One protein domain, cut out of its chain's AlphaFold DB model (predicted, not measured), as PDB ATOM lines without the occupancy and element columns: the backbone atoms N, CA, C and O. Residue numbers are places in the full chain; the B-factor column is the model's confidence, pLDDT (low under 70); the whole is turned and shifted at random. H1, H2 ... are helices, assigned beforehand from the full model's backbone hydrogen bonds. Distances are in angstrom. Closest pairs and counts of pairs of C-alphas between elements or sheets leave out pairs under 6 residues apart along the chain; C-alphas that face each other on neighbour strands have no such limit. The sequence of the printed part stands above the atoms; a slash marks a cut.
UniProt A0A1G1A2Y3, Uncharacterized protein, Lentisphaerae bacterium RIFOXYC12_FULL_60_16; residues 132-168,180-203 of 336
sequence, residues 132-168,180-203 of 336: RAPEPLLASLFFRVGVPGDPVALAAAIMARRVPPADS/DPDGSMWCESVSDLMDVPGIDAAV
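Overview. This is residues 132 to 168 and 180 to 203 of the 336 residues of an uncharacterized protein of Lentisphaerae bacterium RIFOXYC12_FULL_60_16 (UniProt A0A1G1A2Y3). Two helices, H1 and H2, pack together at a slant, and a short third one, H3, lies crosswise near H2 with little contact. Loops beside the cut make one end of the long axis, H1 the other. The 61 printed residues hold three named helices in the order H1, H2, H3 and no named strand; the class is all helix, with 28 residues in helices, under half. The whole is compact, radius of gyration of the C-alphas 12.0 A, yet elongated, 36 by 22 by 18 A.

Along the chain. Find C-alpha 135 at (7.051, -11.832, -49.493); from there H1 runs 15.5 A to residue 145. H2, residues 151 to 161, spans 15.7 A. H3, residues 190 to 195, ends at C-alpha 195 (-4.196, -3.526, -38.691), 10.5 A from its first.

Arrangement. H1 and H2 touch, the closest C-alphas being Ala 139 and Pro 151, 4.9 A, at a steep tilt of 46 degrees, opposite ways. H2 and H3 are close but not clearly touching, the closest C-alphas being Ile 158 and Leu 193, 7.6 A; they stand about perpendicular at 89 degrees. H1 and H3 are apart. In H1 and H2 every O i to N i+4 pair is within hydrogen-bond range; in H3 0 of 2 are, but 3 of 3 O i to N i+3 pairs.

Size, cuts and confidence. Look from C-alpha 144 to 167 for the farthest pair, 36.6 A. Residues 169 to 179 are not printed; C-alphas 168 and 180 are 12.6 A apart. H1 to H2 is a tight link. Residues 164 to 168 and 180 to 185 have pLDDT under 70.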
ATOM      1  N   ARG A 132       1.597 -17.618 -44.255       93.81
ATOM      2  CA  ARG A 132       2.658 -18.543 -44.703       93.81
ATOM      3  C   ARG A 132       3.360 -18.135 -45.993       93.81
ATOM      4  O   ARG A 132       4.511 -18.508 -46.197       93.81
ATOM      5  N   ALA A 133       2.696 -17.381 -46.865       95.69
ATOM      6  CA  ALA A 133       3.223 -17.019 -48.174       95.69
ATOM      7  C   ALA A 133       4.504 -16.180 -48.049       95.69
ATOM      8  O   ALA A 133       4.552 -15.268 -47.221       95.69
ATOM      9  N   PRO A 134       5.534 -16.438 -48.864       95.50
ATOM     10  CA  PRO A 134       6.738 -15.620 -48.863       95.50
ATOM     11  C   PRO A 134       6.453 -14.239 -49.471       95.50
ATOM     12  O   PRO A 134       5.598 -14.104 -50.349       95.50
ATOM     13  N   GLU A 135       7.212 -13.226 -49.049       96.25
ATOM     14  CA  GLU A 135       7.051 -11.832 -49.493       96.25
ATOM     15  C   GLU A 135       6.934 -11.673 -51.024       96.25
ATOM     16  O   GLU A 135       5.981 -11.032 -51.473       96.25
ATOM     17  N   PRO A 136       7.774 -12.324 -51.864       97.56
ATOM     18  CA  PRO A 136       7.674 -12.171 -53.317       97.56
ATOM     19  C   PRO A 136       6.367 -12.712 -53.910       97.56
ATOM     20  O   PRO A 136       5.938 -12.242 -54.962       97.56
ATOM     21  N   LEU A 137       5.722 -13.694 -53.260       98.25
ATOM     22  CA  LEU A 137       4.410 -14.191 -53.689       98.25
ATOM     23  C   LEU A 137       3.323 -13.149 -53.420       98.25
ATOM     24  O   LEU A 137       2.513 -12.877 -54.303       98.25
ATOM     25  N   LEU A 138       3.330 -12.558 -52.221       98.12
ATOM     26  CA  LEU A 138       2.379 -11.514 -51.840       98.12
ATOM     27  C   LEU A 138       2.533 -10.281 -52.734       98.12
ATOM     28  O   LEU A 138       1.544  -9.802 -53.278       98.12
ATOM     29  N   ALA A 139       3.766  -9.830 -52.968       98.19
ATOM     30  CA  ALA A 139       4.036  -8.692 -53.841       98.19
ATOM     31  C   ALA A 139       3.554  -8.954 -55.280       98.19
ATOM     32  O   ALA A 139       2.904  -8.102 -55.886       98.19
ATOM     33  N   SER A 140       3.801 -10.160 -55.808       97.75
ATOM     34  CA  SER A 140       3.323 -10.568 -57.138       97.75
ATOM     35  C   SER A 140       1.795 -10.652 -57.208       97.75
ATOM     36  O   SER A 140       1.201 -10.326 -58.236       97.75
ATOM     37  N   LEU A 141       1.131 -11.071 -56.125       97.44
ATOM     38  CA  LEU A 141      -0.328 -11.044 -56.019       97.44
ATOM     39  C   LEU A 141      -0.863  -9.617 -56.038       97.44
ATOM     40  O   LEU A 141      -1.685  -9.290 -56.890       97.44
ATOM     41  N   PHE A 142      -0.357  -8.764 -55.154       97.44
ATOM     42  CA  PHE A 142      -0.775  -7.370 -55.012       97.44
ATOM     43  C   PHE A 142      -0.572  -6.571 -56.298       97.44
ATOM     44  O   PHE A 142      -1.460  -5.817 -56.705       97.44
ATOM     45  N   PHE A 143       0.537  -6.813 -56.997       96.56
ATOM     46  CA  PHE A 143       0.777  -6.253 -58.319       96.56
ATOM     47  C   PHE A 143      -0.276  -6.711 -59.339       96.56
ATOM     48  O   PHE A 143      -0.842  -5.881 -60.049       96.56
ATOM     49  N   ARG A 144      -0.586  -8.015 -59.405       94.38
ATOM     50  CA  ARG A 144      -1.554  -8.557 -60.376       94.38
ATOM     51  C   ARG A 144      -2.990  -8.120 -60.121       94.38
ATOM     52  O   ARG A 144      -3.710  -7.873 -61.083       94.38
ATOM     53  N   VAL A 145      -3.405  -8.005 -58.861       93.94
ATOM     54  CA  VAL A 145      -4.754  -7.518 -58.530       93.94
ATOM     55  C   VAL A 145      -4.862  -5.992 -58.631       93.94
ATOM     56  O   VAL A 145      -5.965  -5.450 -58.582       93.94
ATOM     57  N   GLY A 146      -3.738  -5.282 -58.772       94.75
ATOM     58  CA  GLY A 146      -3.704  -3.826 -58.868       94.75
ATOM     59  C   GLY A 146      -4.254  -3.166 -57.608       94.75
ATOM     60  O   GLY A 146      -5.241  -2.423 -57.691       94.75
ATOM     61  N   VAL A 147      -3.671  -3.496 -56.449       95.12
ATOM     62  CA  VAL A 147      -3.941  -2.770 -55.198       95.12
ATOM     63  C   VAL A 147      -3.455  -1.319 -55.307       95.12
ATOM     64  O   VAL A 147      -2.466  -1.060 -55.999       95.12
ATOM     65  N   PRO A 148      -4.118  -0.360 -54.642       93.19
ATOM     66  CA  PRO A 148      -3.555   0.973 -54.475       93.19
ATOM     67  C   PRO A 148      -2.311   0.918 -53.569       93.19
ATOM     68  O   PRO A 148      -2.268   0.151 -52.610       93.19
ATOM     69  N   GLY A 149      -1.304   1.745 -53.866       91.19
ATOM     70  CA  GLY A 149      -0.040   1.790 -53.121       91.19
ATOM     71  C   GLY A 149       1.076   0.946 -53.743       91.19
ATOM     72  O   GLY A 149       1.000   0.565 -54.908       91.19
ATOM     73  N   ASP A 150       2.139   0.706 -52.974       96.69
ATOM     74  CA  ASP A 150       3.289  -0.102 -53.396       96.69
ATOM     75  C   ASP A 150       3.094  -1.580 -52.989       96.69
ATOM     76  O   ASP A 150       3.128  -1.891 -51.793       96.69
ATOM     77  N   PRO A 151       2.926  -2.511 -53.955       97.38
ATOM     78  CA  PRO A 151       2.776  -3.942 -53.688       97.38
ATOM     79  C   PRO A 151       3.894  -4.551 -52.836       97.38
ATOM     80  O   PRO A 151       3.629  -5.458 -52.045       97.38
ATOM     81  N   VAL A 152       5.134  -4.078 -52.995       97.50
ATOM     82  CA  VAL A 152       6.292  -4.611 -52.264       97.50
ATOM     83  C   VAL A 152       6.251  -4.142 -50.814       97.50
ATOM     84  O   VAL A 152       6.360  -4.962 -49.906       97.50
ATOM     85  N   ALA A 153       6.000  -2.851 -50.584       97.38
ATOM     86  CA  ALA A 153       5.860  -2.305 -49.235       97.38
ATOM     87  C   ALA A 153       4.706  -2.960 -48.457       97.38
ATOM     88  O   ALA A 153       4.870  -3.294 -47.284       97.38
ATOM     89  N   LEU A 154       3.562  -3.205 -49.108       97.00
ATOM     90  CA  LEU A 154       2.425  -3.899 -48.491       97.00
ATOM     91  C   LEU A 154       2.767  -5.351 -48.126       97.00
ATOM     92  O   LEU A 154       2.443  -5.811 -47.031       97.00
ATOM     93  N   ALA A 155       3.450  -6.076 -49.016       97.31
ATOM     94  CA  ALA A 155       3.906  -7.437 -48.738       97.31
ATOM     95  C   ALA A 155       4.888  -7.480 -47.555       97.31
ATOM     96  O   ALA A 155       4.736  -8.318 -46.661       97.31
ATOM     97  N   ALA A 156       5.845  -6.549 -47.512       95.94
ATOM     98  CA  ALA A 156       6.792  -6.408 -46.412       95.94
ATOM     99  C   ALA A 156       6.092  -6.056 -45.085       95.94
ATOM    100  O   ALA A 156       6.455  -6.593 -44.040       95.94
ATOM    101  N   ALA A 157       5.048  -5.221 -45.112       94.31
ATOM    102  CA  ALA A 157       4.267  -4.877 -43.923       94.31
ATOM    103  C   ALA A 157       3.522  -6.094 -43.340       94.31
ATOM    104  O   ALA A 157       3.526  -6.297 -42.123       94.31
ATOM    105  N   ILE A 158       2.955  -6.958 -44.192       93.50
ATOM    106  CA  ILE A 158       2.358  -8.231 -43.752       93.50
ATOM    107  C   ILE A 158       3.424  -9.147 -43.149       93.50
ATOM    108  O   ILE A 158       3.193  -9.748 -42.103       93.50
ATOM    109  N   MET A 159       4.598  -9.253 -43.777       91.75
ATOM    110  CA  MET A 159       5.708 -10.047 -43.242       91.75
ATOM    111  C   MET A 159       6.167  -9.540 -41.874       91.75
ATOM    112  O   MET A 159       6.372 -10.348 -40.970       91.75
ATOM    113  N   ALA A 160       6.279  -8.220 -41.703       89.25
ATOM    114  CA  ALA A 160       6.672  -7.596 -40.445       89.25
ATOM    115  C   ALA A 160       5.684  -7.914 -39.313       89.25
ATOM    116  O   ALA A 160       6.118  -8.199 -38.201       89.25
ATOM    117  N   ARG A 161       4.373  -7.964 -39.603       86.19
ATOM    118  CA  ARG A 161       3.355  -8.381 -38.622       86.19
ATOM    119  C   ARG A 161       3.595  -9.795 -38.090       86.19
ATOM    120  O   ARG A 161       3.311 -10.056 -36.931       86.19
ATOM    121  N   ARG A 162       4.128 -10.718 -38.898       86.25
ATOM    122  CA  ARG A 162       4.328 -12.116 -38.470       86.25
ATOM    123  C   ARG A 162       5.396 -12.272 -37.384       86.25
ATOM    124  O   ARG A 162       5.438 -13.320 -36.742       86.25
ATOM    125  N   VAL A 163       6.264 -11.276 -37.207       77.56
ATOM    126  CA  VAL A 163       7.389 -11.321 -36.268       77.56
ATOM    127  C   VAL A 163       6.946 -10.755 -34.911       77.56
ATOM    128  O   VAL A 163       6.520  -9.601 -34.857       77.56
ATOM    129  N   PRO A 164       7.050 -11.522 -33.806       66.31
ATOM    130  CA  PRO A 164       6.797 -10.982 -32.476       66.31
ATOM    131  C   PRO A 164       7.729  -9.798 -32.172       66.31
ATOM    132  O   PRO A 164       8.905  -9.840 -32.547       66.31
ATOM    133  N   PRO A 165       7.274  -8.770 -31.435       63.34
ATOM    134  CA  PRO A 165       8.176  -7.743 -30.932       63.34
ATOM    135  C   PRO A 165       9.224  -8.366 -29.997       63.34
ATOM    136  O   PRO A 165       8.902  -9.223 -29.170       63.34
ATOM    137  N   ALA A 166      10.477  -7.914 -30.124       59.78
ATOM    138  CA  ALA A 166      11.645  -8.475 -29.434       59.78
ATOM    139  C   ALA A 166      11.531  -8.482 -27.891       59.78
ATOM    140  O   ALA A 166      12.141  -9.332 -27.250       59.78
ATOM    141  N   ASP A 167      10.701  -7.601 -27.319       56.91
ATOM    142  CA  ASP A 167      10.489  -7.433 -25.871       56.91
ATOM    143  C   ASP A 167       9.138  -7.992 -25.378       56.91
ATOM    144  O   ASP A 167       8.578  -7.536 -24.377       56.91
ATOM    145  N   SER A 168       8.573  -8.984 -26.071       54.69
ATOM    146  CA  SER A 168       7.326  -9.648 -25.661       54.69
ATOM    147  C   SER A 168       7.526 -10.580 -24.454       54.69
ATOM    148  O   SER A 168       7.341 -11.791 -24.521       54.69
ATOM    149  N   ASP A 180      -1.226 -17.340 -29.236       39.72
ATOM    150  CA  ASP A 180      -0.643 -18.624 -29.635       39.72
ATOM    151  C   ASP A 180       0.698 -18.812 -28.882       39.72
ATOM    152  O   ASP A 180       1.458 -17.839 -28.778       39.72
ATOM    153  N   PRO A 181       1.021 -19.996 -28.321       36.94
ATOM    154  CA  PRO A 181       2.220 -20.206 -27.497       36.94
ATOM    155  C   PRO A 181       3.551 -19.884 -28.194       36.94
ATOM    156  O   PRO A 181       4.574 -19.795 -27.516       36.94
ATOM    157  N   ASP A 182       3.528 -19.685 -29.514       44.25
ATOM    158  CA  ASP A 182       4.680 -19.381 -30.362       44.25
ATOM    159  C   ASP A 182       4.944 -17.865 -30.525       44.25
ATOM    160  O   ASP A 182       5.903 -17.467 -31.186       44.25
ATOM    161  N   GLY A 183       4.112 -16.994 -29.935       44.12
ATOM    162  CA  GLY A 183       4.309 -15.535 -29.931       44.12
ATOM    163  C   GLY A 183       4.063 -14.835 -31.276       44.12
ATOM    164  O   GLY A 183       4.196 -13.617 -31.372       44.12
ATOM    165  N   SER A 184       3.690 -15.562 -32.326       52.41
ATOM    166  CA  SER A 184       3.429 -14.998 -33.648       52.41
ATOM    167  C   SER A 184       2.068 -14.294 -33.728       52.41
ATOM    168  O   SER A 184       1.050 -14.885 -33.373       52.41
ATOM    169  N   MET A 185       2.019 -13.066 -34.263       68.19
ATOM    170  CA  MET A 185       0.763 -12.336 -34.529       68.19
ATOM    171  C   MET A 185       0.116 -12.816 -35.838       68.19
ATOM    172  O   MET A 185       0.004 -12.069 -36.814       68.19
ATOM    173  N   TRP A 186      -0.244 -14.098 -35.895       82.38
ATOM    174  CA  TRP A 186      -0.965 -14.647 -37.042       82.38
ATOM    175  C   TRP A 186      -2.333 -13.987 -37.172       82.38
ATOM    176  O   TRP A 186      -2.991 -13.695 -36.178       82.38
ATOM    177  N   CYS A 187      -2.759 -13.756 -38.409       87.62
ATOM    178  CA  CYS A 187      -4.129 -13.354 -38.684       87.62
ATOM    179  C   CYS A 187      -5.047 -14.563 -38.456       87.62
ATOM    180  O   CYS A 187      -4.811 -15.633 -39.027       87.62
ATOM    181  N   GLU A 188      -6.079 -14.395 -37.637       86.69
ATOM    182  CA  GLU A 188      -7.166 -15.358 -37.440       86.69
ATOM    183  C   GLU A 188      -8.261 -15.166 -38.489       86.69
ATOM    184  O   GLU A 188      -8.915 -16.130 -38.890       86.69
ATOM    185  N   SER A 189      -8.409 -13.930 -38.971       90.50
ATOM    186  CA  SER A 189      -9.317 -13.541 -40.042       90.50
ATOM    187  C   SER A 189      -8.593 -12.715 -41.108       90.50
ATOM    188  O   SER A 189      -7.573 -12.077 -40.846       90.50
ATOM    189  N   VAL A 190      -9.123 -12.690 -42.335       93.00
ATOM    190  CA  VAL A 190      -8.590 -11.808 -43.391       93.00
ATOM    191  C   VAL A 190      -8.761 -10.332 -43.007       93.00
ATOM    192  O   VAL A 190      -7.905  -9.514 -43.336       93.00
ATOM    193  N   SER A 191      -9.806  -9.988 -42.249       91.94
ATOM    194  CA  SER A 191     -10.055  -8.625 -41.767       91.94
ATOM    195  C   SER A 191      -8.966  -8.101 -40.829       91.94
ATOM    196  O   SER A 191      -8.749  -6.893 -40.796       91.94
ATOM    197  N   ASP A 192      -8.217  -8.977 -40.152       91.31
ATOM    198  CA  ASP A 192      -7.083  -8.593 -39.296       91.31
ATOM    199  C   ASP A 192      -5.962  -7.898 -40.087       91.31
ATOM    200  O   ASP A 192      -5.097  -7.237 -39.513       91.31
ATOM    201  N   LEU A 193      -5.960  -8.032 -41.419       93.75
ATOM    202  CA  LEU A 193      -5.043  -7.302 -42.286       93.75
ATOM    203  C   LEU A 193      -5.268  -5.785 -42.237       93.75
ATOM    204  O   LEU A 193      -4.335  -5.058 -42.549       93.75
ATOM    205  N   MET A 194      -6.434  -5.297 -41.799       94.56
ATOM    206  CA  MET A 194      -6.688  -3.859 -41.600       94.56
ATOM    207  C   MET A 194      -5.771  -3.213 -40.554       94.56
ATOM    208  O   MET A 194      -5.592  -1.998 -40.562       94.56
ATOM    209  N   ASP A 195      -5.178  -4.010 -39.664       90.56
ATOM    210  CA  ASP A 195      -4.196  -3.526 -38.691       90.56
ATOM    211  C   ASP A 195      -2.795  -3.344 -39.305       90.56
ATOM    212  O   ASP A 195      -1.888  -2.817 -38.656       90.56
ATOM    213  N   VAL A 196      -2.566  -3.841 -40.524       91.69
ATOM    214  CA  VAL A 196      -1.272  -3.746 -41.203       91.69
ATOM    215  C   VAL A 196      -1.141  -2.361 -41.844       91.69
ATOM    216  O   VAL A 196      -2.004  -1.965 -42.630       91.69
ATOM    217  N   PRO A 197      -0.045  -1.623 -41.584       92.19
ATOM    218  CA  PRO A 197       0.178  -0.321 -42.199       92.19
ATOM    219  C   PRO A 197       0.061  -0.362 -43.728       92.19
ATOM    220  O   PRO A 197       0.736  -1.144 -44.395       92.19
ATOM    221  N   GLY A 198      -0.786   0.510 -44.277       93.12
ATOM    222  CA  GLY A 198      -1.033   0.624 -45.717       93.12
ATOM    223  C   GLY A 198      -2.167  -0.255 -46.253       93.12
ATOM    224  O   GLY A 198      -2.590  -0.032 -47.385       93.12
ATOM    225  N   ILE A 199      -2.699  -1.198 -45.468       95.62
ATOM    226  CA  ILE A 199      -3.894  -1.962 -45.846       95.62
ATOM    227  C   ILE A 199      -5.130  -1.224 -45.334       95.62
ATOM    228  O   ILE A 199      -5.454  -1.250 -44.152       95.62
ATOM    229  N   ASP A 200      -5.826  -0.556 -46.247       95.56
ATOM    230  CA  ASP A 200      -7.132   0.041 -45.991       95.56
ATOM    231  C   ASP A 200      -8.271  -0.838 -46.539       95.56
ATOM    232  O   ASP A 200      -8.050  -1.907 -47.113       95.56
ATOM    233  N   ALA A 201      -9.515  -0.375 -46.391       95.94
ATOM    234  CA  ALA A 201     -10.686  -1.103 -46.872       95.94
ATOM    235  C   ALA A 201     -10.673  -1.329 -48.398       95.94
ATOM    236  O   ALA A 201     -11.227  -2.321 -48.871       95.94
ATOM    237  N   ALA A 202     -10.039  -0.441 -49.174       95.75
ATOM    238  CA  ALA A 202      -9.944  -0.575 -50.625       95.75
ATOM    239  C   ALA A 202      -8.907  -1.636 -51.020       95.75
ATOM    240  O   ALA A 202      -9.175  -2.451 -51.906       95.75
ATOM    241  N   VAL A 203      -7.754  -1.669 -50.342       96.25
ATOM    242  CA  VAL A 203      -6.763  -2.745 -50.480       96.25
ATOM    243  C   VAL A 203      -7.384  -4.074 -50.064       96.25
ATOM    244  O   VAL A 203      -7.326  -5.029 -50.840       96.25
TER     245      VAL A 203